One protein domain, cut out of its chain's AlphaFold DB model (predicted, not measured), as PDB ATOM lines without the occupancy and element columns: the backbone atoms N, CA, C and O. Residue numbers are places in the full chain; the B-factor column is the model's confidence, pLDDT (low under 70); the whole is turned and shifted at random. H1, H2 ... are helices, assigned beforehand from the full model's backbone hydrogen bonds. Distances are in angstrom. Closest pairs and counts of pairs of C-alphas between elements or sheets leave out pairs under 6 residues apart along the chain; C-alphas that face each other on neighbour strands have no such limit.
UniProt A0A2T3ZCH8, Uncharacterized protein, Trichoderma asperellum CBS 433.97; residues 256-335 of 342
ATOM      1  N   GLU A 256     140.228 155.937 116.059       44.00
ATOM      2  CA  GLU A 256     139.442 155.258 115.015       44.00
ATOM      3  C   GLU A 256     140.292 154.677 113.874       44.00
ATOM      4  O   GLU A 256     139.767 154.098 112.929       44.00
ATOM      5  N   PHE A 257     141.612 154.817 113.926       46.91
ATOM      6  CA  PHE A 257     142.462 154.609 112.754       46.91
ATOM      7  C   PHE A 257     142.844 153.145 112.454       46.91
ATOM      8  O   PHE A 257     143.402 152.876 111.397       46.91
ATOM      9  N   THR A 258     142.594 152.189 113.353       41.06
ATOM     10  CA  THR A 258     143.172 150.833 113.244       41.06
ATOM     11  C   THR A 258     142.453 149.898 112.285       41.06
ATOM     12  O   THR A 258     143.126 149.149 111.581       41.06
ATOM     13  N   ASP A 259     141.128 149.964 112.204       44.16
ATOM     14  CA  ASP A 259     140.367 148.846 111.623       44.16
ATOM     15  C   ASP A 259     140.137 148.998 110.109       44.16
ATOM     16  O   ASP A 259     139.882 148.018 109.422       44.16
ATOM     17  N   TYR A 260     140.303 150.208 109.559       40.56
ATOM     18  CA  TYR A 260     139.948 150.533 108.163       40.56
ATOM     19  C   TYR A 260     141.153 150.781 107.233       40.56
ATOM     20  O   TYR A 260     141.029 151.025 106.034       40.56
ATOM     21  N   VAL A 261     142.369 150.695 107.777       47.59
ATOM     22  CA  VAL A 261     143.633 150.860 107.036       47.59
ATOM     23  C   VAL A 261     143.879 149.706 106.047       47.59
ATOM     24  O   VAL A 261     144.763 149.813 105.199       47.59
ATOM     25  N   GLN A 262     143.090 148.627 106.103       44.25
ATOM     26  CA  GLN A 262     143.193 147.490 105.180       44.25
ATOM     27  C   GLN A 262     142.515 147.714 103.815       44.25
ATOM     28  O   GLN A 262     142.913 147.061 102.857       44.25
ATOM     29  N   GLU A 263     141.558 148.644 103.691       45.69
ATOM     30  CA  GLU A 263     140.768 148.832 102.453       45.69
ATOM     31  C   GLU A 263     141.274 149.970 101.540       45.69
ATOM     32  O   GLU A 263     140.745 150.179 100.452       45.69
ATOM     33  N   ASN A 264     142.308 150.712 101.947       57.28
ATOM     34  CA  ASN A 264     142.867 151.830 101.172       57.28
ATOM     35  C   ASN A 264     144.071 151.417 100.320       57.28
ATOM     36  O   ASN A 264     144.646 150.348 100.539       57.28
ATOM     37  N   SER A 265     144.498 152.277  99.378       64.75
ATOM     38  CA  SER A 265     145.739 152.024  98.632       64.75
ATOM     39  C   SER A 265     146.884 151.747  99.608       64.75
ATOM     40  O   SER A 265     146.953 152.327 100.702       64.75
ATOM     41  N   HIS A 266     147.773 150.835  99.220       73.50
ATOM     42  CA  HIS A 266     148.881 150.411 100.065       73.50
ATOM     43  C   HIS A 266     149.686 151.619 100.579       73.50
ATOM     44  O   HIS A 266     150.025 151.663 101.759       73.50
ATOM     45  N   GLU A 267     149.903 152.650  99.753       71.50
ATOM     46  CA  GLU A 267     150.647 153.851 100.149       71.50
ATOM     47  C   GLU A 267     149.945 154.655 101.250       71.50
ATOM     48  O   GLU A 267     150.576 155.027 102.242       71.50
ATOM     49  N   VAL A 268     148.637 154.902 101.108       70.56
ATOM     50  CA  VAL A 268     147.842 155.647 102.099       70.56
ATOM     51  C   VAL A 268     147.797 154.877 103.418       70.56
ATOM     52  O   VAL A 268     147.981 155.450 104.493       70.56
ATOM     53  N   SER A 269     147.631 153.557 103.338       72.31
ATOM     54  CA  SER A 269     147.642 152.650 104.485       72.31
ATOM     55  C   SER A 269     148.955 152.725 105.278       72.31
ATOM     56  O   SER A 269     148.937 152.885 106.505       72.31
ATOM     57  N   VAL A 270     150.105 152.653 104.595       82.12
ATOM     58  CA  VAL A 270     151.414 152.696 105.265       82.12
ATOM     59  C   VAL A 270     151.709 154.100 105.808       82.12
ATOM     60  O   VAL A 270     152.162 154.212 106.949       82.12
ATOM     61  N   PHE A 271     151.382 155.165 105.065       82.94
ATOM     62  CA  PHE A 271     151.523 156.551 105.535       82.94
ATOM     63  C   PHE A 271     150.758 156.784 106.843       82.94
ATOM     64  O   PHE A 271     151.312 157.290 107.818       82.94
ATOM     65  N   LEU A 272     149.488 156.381 106.891       80.56
ATOM     66  CA  LEU A 272     148.633 156.607 108.053       80.56
ATOM     67  C   LEU A 272     149.064 155.774 109.266       80.56
ATOM     68  O   LEU A 272     148.992 156.240 110.406       80.56
ATOM     69  N   ARG A 273     149.570 154.557 109.035       82.56
ATOM     70  CA  ARG A 273     150.160 153.727 110.092       82.56
ATOM     71  C   ARG A 273     151.392 154.391 110.708       82.56
ATOM     72  O   ARG A 273     151.536 154.372 111.930       82.56
ATOM     73  N   ASP A 274     152.246 154.981 109.880       85.31
ATOM     74  CA  ASP A 274     153.432 155.714 110.322       85.31
ATOM     75  C   ASP A 274     153.055 156.995 111.087       85.31
ATOM     76  O   ASP A 274     153.533 157.213 112.201       85.31
ATOM     77  N   ALA A 275     152.096 157.774 110.569       84.69
ATOM     78  CA  ALA A 275     151.528 158.952 111.238       84.69
ATOM     79  C   ALA A 275     151.012 158.631 112.641       84.69
ATOM     80  O   ALA A 275     151.313 159.338 113.605       84.69
ATOM     81  N   ARG A 276     150.268 157.528 112.773       83.44
ATOM     82  CA  ARG A 276     149.752 157.072 114.064       83.44
ATOM     83  C   ARG A 276     150.880 156.789 115.055       83.44
ATOM     84  O   ARG A 276     150.754 157.177 116.212       83.44
ATOM     85  N   ARG A 277     151.963 156.135 114.622       87.69
ATOM     86  CA  ARG A 277     153.117 155.844 115.489       87.69
ATOM     87  C   ARG A 277     153.787 157.126 115.976       87.69
ATOM     88  O   ARG A 277     153.974 157.260 117.179       87.69
ATOM     89  N   VAL A 278     154.040 158.089 115.082       86.81
ATOM     90  CA  VAL A 278     154.619 159.401 115.437       86.81
ATOM     91  C   VAL A 278     153.770 160.138 116.476       86.81
ATOM     92  O   VAL A 278     154.298 160.640 117.468       86.81
ATOM     93  N   ILE A 279     152.450 160.193 116.267       84.44
ATOM     94  CA  ILE A 279     151.529 160.881 117.183       84.44
ATOM     95  C   ILE A 279     151.487 160.178 118.543       84.44
ATOM     96  O   ILE A 279     151.506 160.840 119.578       84.44
ATOM     97  N   LEU A 280     151.423 158.843 118.554       84.31
ATOM     98  CA  LEU A 280     151.352 158.067 119.790       84.31
ATOM     99  C   LEU A 280     152.629 158.177 120.622       84.31
ATOM    100  O   LEU A 280     152.520 158.385 121.828       84.31
ATOM    101  N   SER A 281     153.808 158.109 119.996       87.25
ATOM    102  CA  SER A 281     155.086 158.196 120.714       87.25
ATOM    103  C   SER A 281     155.333 159.569 121.343       87.25
ATOM    104  O   SER A 281     156.037 159.669 122.341       87.25
ATOM    105  N   HIS A 282     154.702 160.627 120.826       86.25
ATOM    106  CA  HIS A 282     154.876 161.996 121.325       86.25
ATOM    107  C   HIS A 282     153.656 162.544 122.066       86.25
ATOM    108  O   HIS A 282     153.659 163.708 122.472       86.25
ATOM    109  N   ARG A 283     152.614 161.730 122.275       85.88
ATOM    110  CA  ARG A 283     151.329 162.188 122.818       85.88
ATOM    111  C   ARG A 283     151.478 162.960 124.127       85.88
ATOM    112  O   ARG A 283     150.936 164.053 124.237       85.88
ATOM    113  N   ALA A 284     152.230 162.423 125.089       87.31
ATOM    114  CA  ALA A 284     152.415 163.057 126.395       87.31
ATOM    115  C   ALA A 284     153.055 164.452 126.272       87.31
ATOM    116  O   ALA A 284     152.608 165.410 126.908       87.31
ATOM    117  N   ALA A 285     154.064 164.582 125.405       87.81
ATOM    118  CA  ALA A 285     154.719 165.853 125.140       87.81
ATOM    119  C   ALA A 285     153.777 166.834 124.438       87.81
ATOM    120  O   ALA A 285     153.707 167.988 124.845       87.81
ATOM    121  N   VAL A 286     153.017 166.399 123.428       87.62
ATOM    122  CA  VAL A 286     152.125 167.309 122.697       87.62
ATOM    123  C   VAL A 286     150.904 167.721 123.524       87.62
ATOM    124  O   VAL A 286     150.488 168.877 123.465       87.62
ATOM    125  N   ASP A 287     150.359 166.827 124.350       86.50
ATOM    126  CA  ASP A 287     149.237 167.154 125.236       86.50
ATOM    127  C   ASP A 287     149.609 168.282 126.217       86.50
ATOM    128  O   ASP A 287     148.770 169.136 126.535       86.50
ATOM    129  N   LYS A 288     150.879 168.328 126.648       90.00
ATOM    130  CA  LYS A 288     151.421 169.379 127.519       90.00
ATOM    131  C   LYS A 288     151.942 170.595 126.748       90.00
ATOM    132  O   LYS A 288     151.687 171.717 127.180       90.00
ATOM    133  N   TRP A 289     152.613 170.397 125.616       92.50
ATOM    134  CA  TRP A 289     153.240 171.422 124.773       92.50
ATOM    135  C   TRP A 289     152.813 171.249 123.305       92.50
ATOM    136  O   TRP A 289     153.522 170.619 122.514       92.50
ATOM    137  N   PRO A 290     151.667 171.823 122.892       89.31
ATOM    138  CA  PRO A 290     151.026 171.500 121.614       89.31
ATOM    139  C   PRO A 290     151.888 171.723 120.366       89.31
ATOM    140  O   PRO A 290     151.743 171.015 119.373       89.31
ATOM    141  N   LEU A 291     152.816 172.683 120.395       89.69
ATOM    142  CA  LEU A 291     153.694 172.964 119.253       89.69
ATOM    143  C   LEU A 291     154.792 171.922 119.042       89.69
ATOM    144  O   LEU A 291     155.406 171.907 117.973       89.69
ATOM    145  N   GLN A 292     155.010 171.023 120.003       89.44
ATOM    146  CA  GLN A 292     155.977 169.935 119.869       89.44
ATOM    147  C   GLN A 292     155.583 168.920 118.791       89.44
ATOM    148  O   GLN A 292     156.457 168.214 118.292       89.44
ATOM    149  N   VAL A 293     154.322 168.915 118.336       85.94
ATOM    150  CA  VAL A 293     153.904 168.139 117.154       85.94
ATOM    151  C   VAL A 293     154.664 168.546 115.888       85.94
ATOM    152  O   VAL A 293     154.924 167.712 115.032       85.94
ATOM    153  N   TYR A 294     155.065 169.817 115.774       83.00
ATOM    154  CA  TYR A 294     155.782 170.343 114.607       83.00
ATOM    155  C   TYR A 294     157.303 170.360 114.783       83.00
ATOM    156  O   TYR A 294     158.020 170.829 113.899       83.00
ATOM    157  N   VAL A 295     157.793 169.966 115.961       85.75
ATOM    158  CA  VAL A 295     159.214 170.009 116.310       85.75
ATOM    159  C   VAL A 295     159.629 168.619 116.755       85.75
ATOM    160  O   VAL A 295     160.056 167.835 115.915       85.75
ATOM    161  N   SER A 296     159.441 168.280 118.032       87.38
ATOM    162  CA  SER A 296     159.886 167.000 118.588       87.38
ATOM    163  C   SER A 296     159.318 165.796 117.840       87.38
ATOM    164  O   SER A 296     160.089 164.922 117.465       87.38
ATOM    165  N   ALA A 297     158.019 165.780 117.524       87.94
ATOM    166  CA  ALA A 297     157.410 164.615 116.879       87.94
ATOM    167  C   ALA A 297     158.047 164.275 115.523       87.94
ATOM    168  O   ALA A 297     158.208 163.105 115.189       87.94
ATOM    169  N   LEU A 298     158.465 165.290 114.763       87.19
ATOM    170  CA  LEU A 298     159.158 165.094 113.495       87.19
ATOM    171  C   LEU A 298     160.662 164.860 113.690       87.19
ATOM    172  O   LEU A 298     161.249 164.008 113.024       87.19
ATOM    173  N   VAL A 299     161.290 165.602 114.608       89.56
ATOM    174  CA  VAL A 299     162.731 165.534 114.899       89.56
ATOM    175  C   VAL A 299     163.134 164.154 115.420       89.56
ATOM    176  O   VAL A 299     164.158 163.633 114.979       89.56
ATOM    177  N   PHE A 300     162.312 163.561 116.288       90.00
ATOM    178  CA  PHE A 300     162.544 162.261 116.919       90.00
ATOM    179  C   PHE A 300     161.868 161.082 116.196       90.00
ATOM    180  O   PHE A 300     162.004 159.939 116.629       90.00
ATOM    181  N   ALA A 301     161.168 161.320 115.081       90.56
ATOM    182  CA  ALA A 301     160.678 160.233 114.235       90.56
ATOM    183  C   ALA A 301     161.851 159.463 113.584       90.56
ATOM    184  O   ALA A 301     162.848 160.092 113.209       90.56
ATOM    185  N   PRO A 302     161.738 158.132 113.386       91.69
ATOM    186  CA  PRO A 302     162.796 157.340 112.759       91.69
ATOM    187  C   PRO A 302     163.187 157.861 111.372       91.69
ATOM    188  O   PRO A 302     162.314 158.227 110.583       91.69
ATOM    189  N   LYS A 303     164.488 157.857 111.042       89.19
ATOM    190  CA  LYS A 303     165.017 158.461 109.795       89.19
ATOM    191  C   LYS A 303     164.373 157.906 108.524       89.19
ATOM    192  O   LYS A 303     164.139 158.651 107.574       89.19
ATOM    193  N   ASN A 304     164.080 156.608 108.501       89.88
ATOM    194  CA  ASN A 304     163.472 155.932 107.360       89.88
ATOM    195  C   ASN A 304     161.942 155.983 107.356       89.88
ATOM    196  O   ASN A 304     161.356 155.582 106.345       89.88
ATOM    197  N   GLY A 305     161.323 156.490 108.429       89.25
ATOM    198  CA  GLY A 305     159.878 156.638 108.558       89.25
ATOM    199  C   GLY A 305     159.286 157.487 107.433       89.25
ATOM    200  O   GLY A 305     159.905 158.436 106.945       89.25
ATOM    201  N   ILE A 306     158.074 157.145 107.007       89.62
ATOM    202  CA  ILE A 306     157.399 157.818 105.892       89.62
ATOM    203  C   ILE A 306     157.114 159.277 106.241       89.62
ATOM    204  O   ILE A 306     157.395 160.157 105.436       89.62
ATOM    205  N   ILE A 307     156.601 159.552 107.438       87.62
ATOM    206  CA  ILE A 307     156.340 160.905 107.935       87.62
ATOM    207  C   ILE A 307     157.634 161.698 108.003       87.62
ATOM    208  O   ILE A 307     157.684 162.831 107.529       87.62
ATOM    209  N   ARG A 308     158.704 161.079 108.512       88.75
ATOM    210  CA  ARG A 308     160.009 161.726 108.594       88.75
ATOM    211  C   ARG A 308     160.518 162.160 107.220       88.75
ATOM    212  O   ARG A 308     160.946 163.298 107.078       88.75
ATOM    213  N   LYS A 309     160.419 161.289 106.212       89.12
ATOM    214  CA  LYS A 309     160.806 161.591 104.823       89.12
ATOM    215  C   LYS A 309     159.873 162.598 104.148       89.12
ATOM    216  O   LYS A 309     160.338 163.478 103.436       89.12
ATOM    217  N   THR A 310     158.564 162.472 104.370       86.38
ATOM    218  CA  THR A 310     157.540 163.322 103.734       86.38
ATOM    219  C   THR A 310     157.675 164.777 104.174       86.38
ATOM    220  O   THR A 310     157.482 165.682 103.368       86.38
ATOM    221  N   PHE A 311     158.025 164.996 105.440       85.00
ATOM    222  CA  PHE A 311     158.117 166.324 106.041       85.00
ATOM    223  C   PHE A 311     159.561 166.750 106.338       85.00
ATOM    224  O   PHE A 311     159.768 167.647 107.144       85.00
ATOM    225  N   ASP A 312     160.568 166.159 105.687       85.19
ATOM    226  CA  ASP A 312     161.984 166.493 105.931       85.19
ATOM    227  C   ASP A 312     162.271 167.999 105.746       85.19
ATOM    228  O   ASP A 312     162.948 168.621 106.562       85.19
ATOM    229  N   GLY A 313     161.631 168.633 104.756       85.06
ATOM    230  CA  GLY A 313     161.715 170.082 104.535       85.06
ATOM    231  C   GLY A 313     161.073 170.955 105.626       85.06
ATOM    232  O   GLY A 313     161.293 172.164 105.637       85.06
ATOM    233  N   GLU A 314     160.290 170.384 106.547       84.19
ATOM    234  CA  GLU A 314     159.685 171.107 107.678       84.19
ATOM    235  C   GLU A 314     160.538 171.067 108.955       84.19
ATOM    236  O   GLU A 314     160.153 171.644 109.983       84.19
ATOM    237  N   LEU A 315     161.693 170.394 108.907       84.38
ATOM    238  CA  LEU A 315     162.589 170.294 110.048       84.38
ATOM    239  C   LEU A 315     163.118 171.671 110.468       84.38
ATOM    240  O   LEU A 315     163.473 172.496 109.623       84.38
ATOM    241  N   PRO A 316     163.213 171.943 111.781       82.94
ATOM    242  CA  PRO A 316     163.705 173.226 112.245       82.94
ATOM    243  C   PRO A 316     165.186 173.406 111.891       82.94
ATOM    244  O   PRO A 316     166.052 172.735 112.448       82.94
ATOM    245  N   ALA A 317     165.482 174.375 111.022       83.94
ATOM    246  CA  ALA A 317     166.846 174.678 110.579       83.94
ATOM    247  C   ALA A 317     167.796 175.133 111.706       83.94
ATOM    248  O   ALA A 317     169.004 175.162 111.522       83.94
ATOM    249  N   TRP A 318     167.265 175.501 112.872       83.25
ATOM    250  CA  TRP A 318     168.057 175.868 114.048       83.25
ATOM    251  C   TRP A 318     168.521 174.656 114.873       83.25
ATOM    252  O   TRP A 318     169.347 174.814 115.766       83.25
ATOM    253  N   LEU A 319     168.002 173.454 114.602       81.50
ATOM    254  CA  LEU A 319     168.244 172.247 115.395       81.50
ATOM    255  C   LEU A 319     169.304 171.359 114.720       81.50
ATOM    256  O   LEU A 319     169.038 170.215 114.352       81.50
ATOM    257  N   PHE A 320     170.509 171.911 114.530       78.88
ATOM    258  CA  PHE A 320     171.671 171.193 113.994       78.88
ATOM    259  C   PHE A 320     172.825 171.122 115.013       78.88
ATOM    260  O   PHE A 320     173.165 172.150 115.601       78.88
ATOM    261  N   PRO A 321     173.474 169.952 115.183       83.25
ATOM    262  CA  PRO A 321     173.127 168.666 114.573       83.25
ATOM    263  C   PRO A 321     171.810 168.101 115.131       83.25
ATOM    264  O   PRO A 321     171.461 168.322 116.289       83.25
ATOM    265  N   LEU A 322     171.079 167.364 114.291       85.62
ATOM    266  CA  LEU A 322     169.873 166.651 114.713       85.62
ATOM    267  C   LEU A 322     170.229 165.534 115.710       85.62
ATOM    268  O   LEU A 322     171.314 164.951 115.601       85.62
ATOM    269  N   PRO A 323     169.323 165.189 116.642       85.62
ATOM    270  CA  PRO A 323     169.557 164.101 117.581       85.62
ATOM    271  C   PRO A 323     169.753 162.766 116.854       85.62
ATOM    272  O   PRO A 323     169.218 162.531 115.764       85.62
ATOM    273  N   MET A 324     170.517 161.867 117.479       86.94
ATOM    274  CA  MET A 324     170.577 160.479 117.030       86.94
ATOM    275  C   MET A 324     169.239 159.805 117.316       86.94
ATOM    276  O   MET A 324     168.761 159.811 118.446       86.94
ATOM    277  N   VAL A 325     168.644 159.233 116.274       88.19
ATOM    278  CA  VAL A 325     167.363 158.522 116.321       88.19
ATOM    279  C   VAL A 325     167.507 157.209 115.562       88.19
ATOM    280  O   VAL A 325     168.380 157.088 114.692       88.19
ATOM    281  N   ASN A 326     166.640 156.247 115.868       86.38
ATOM    282  CA  ASN A 326     166.614 154.966 115.171       86.38
ATOM    283  C   ASN A 326     166.402 155.158 113.661       86.38
ATOM    284  O   ASN A 326     165.759 156.111 113.208       86.38
ATOM    285  N   LEU A 327     166.961 154.243 112.866       86.62
ATOM    286  CA  LEU A 327     166.719 154.232 111.424       86.62
ATOM    287  C   LEU A 327     165.252 153.909 111.140       86.62
ATOM    288  O   LEU A 327     164.601 154.649 110.412       86.62
ATOM    289  N   ASP A 328     164.721 152.884 111.795       87.88
ATOM    290  CA  ASP A 328     163.358 152.389 111.631       87.88
ATOM    291  C   ASP A 328     162.640 152.322 112.986       87.88
ATOM    292  O   ASP A 328     163.260 152.471 114.040       87.88
ATOM    293  N   TRP A 329     161.320 152.119 112.965       83.69
ATOM    294  CA  TRP A 329     160.571 151.843 114.193       83.69
ATOM    295  C   TRP A 329     161.072 150.552 114.835       83.69
ATOM    296  O   TRP A 329     161.154 149.519 114.170       83.69
ATOM    297  N   ASP A 330     161.352 150.603 116.129       72.31
ATOM    298  CA  ASP A 330     161.641 149.426 116.928       72.31
ATOM    299  C   ASP A 330     160.365 148.587 117.130       72.31
ATOM    300  O   ASP A 330     159.236 149.086 117.090       72.31
ATOM    301  N   ALA A 331     160.530 147.280 117.349       58.91
ATOM    302  CA  ALA A 331     159.405 146.374 117.587       58.91
ATOM    303  C   ALA A 331     158.632 146.700 118.887       58.91
ATOM    304  O   ALA A 331     157.507 146.231 119.056       58.91
ATOM    305  N   CYS A 332     159.209 147.528 119.769       52.19
ATOM    306  CA  CYS A 332     158.709 147.861 121.101       52.19
ATOM    307  C   CYS A 332     158.270 149.330 121.268       52.19
ATOM    308  O   CYS A 332     158.079 149.768 122.399       52.19
ATOM    309  N   ALA A 333     158.008 150.074 120.185       50.59
ATOM    310  CA  ALA A 333     157.650 151.506 120.198       50.59
ATOM    311  C   ALA A 333     156.370 151.906 120.987       50.59
ATOM    312  O   ALA A 333     155.898 153.038 120.880       50.59
ATOM    313  N   ALA A 334     155.753 150.977 121.724       43.84
ATOM    314  CA  ALA A 334     154.599 151.199 122.592       43.84
ATOM    315  C   ALA A 334     154.932 151.090 124.095       43.84
ATOM    316  O   ALA A 334     154.010 151.116 124.911       43.84
ATOM    317  N   THR A 335     156.205 150.962 124.485       42.62
ATOM    318  CA  THR A 335     156.586 151.020 125.902       42.62
ATOM    319  C   THR A 335     156.554 152.476 126.360       42.62
ATOM    320  O   THR A 335     157.331 153.306 125.901       42.62
TER     321      THR A 335
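This is residues 256 to 335 of the 342 residues of an uncharacterized protein of Trichoderma asperellum CBS 433.97 (UniProt A0A2T3ZCH8). One longer helix, H1, makes one arm of the model, and beyond its last residue the chain folds back through four short helices, H2 to H5, with H4 and H5 packing on H1. After H5 an unnamed tail, residues 311 to 335, swings out in a wide loop past Trp 318 and comes back past Trp 329; at the other end of the long axis lies the unnamed lead-in, residues 256 to 265. The printed part has 80 residues with five named helices, in the order H1 H2 H3 H4 H5, and no named strand. The class is all helix, though only 36 of the 80 residues are in named elements. The whole is compact, with a radius of gyration of the C-alphas of 13.1 A, and elongated in outline, spanning 40 by 25 by 23 A.

After residues 256 to 265 comes H1, residues 266 to 281. A tight link leads to H2, residues 283 to 288; H1 and H2 meet only through their link. H3, residues 290 to 294, follows by a tight link and touches H2 only at the corner, only just, with 3 pairs of C-alphas within 8 A; the closest C-alphas are those of Val 286 and Gln 292, 5.5 A apart. H1 and H3 are close but not clearly touching, the closest C-alphas being those of Ile 279 and Val 293 at 7.6 A. H4, residues 296 to 299, meets H3 only through their tight link. H4 touches H1 at residues 278 to 281 of H1 alone, with the C-alphas of Val 278 and Ala 297 closest at 6.1 A. H2 and H4 are near each other, with 5 pairs of C-alphas within 10 A. After a short link, H5, residues 306 to 310, touches H1, the closest C-alphas being those of Phe 271 and Ile 306 at 6.0 A. H4 and H5 touch only at the corner, only just, with 3 pairs within 8 A, the C-alphas of Leu 298 and Arg 308 closest at 6.0 A. H5 is apart from H2 and H3. In H1, H2 and H5 every O i to N i+4 pair is within hydrogen-bond range; in H3 0 of 1 is, beside 2 of 2 O i to N i+3 pairs, and H4 is too short for an O i to N i+4 pair.

H1 begins at C-alpha 266, (148.881, 150.411, 100.065), and runs 22.9 A to C-alpha 281, (155.086, 158.196, 120.714). H2 measures 8.6 A, H3 8.5 A, H4 4.9 A and H5 5.9 A from first to last C-alpha. H5 ends at C-alpha 310, (157.540, 163.322, 103.734).

The two C-alphas farthest apart are those of Glu 263 and Trp 318, 40.1 A. The printed part has no cut, and no link between its helices is long. The mean pLDDT of the printed part is 78.3; residues 256 to 265 and 331 to 335 are under 70.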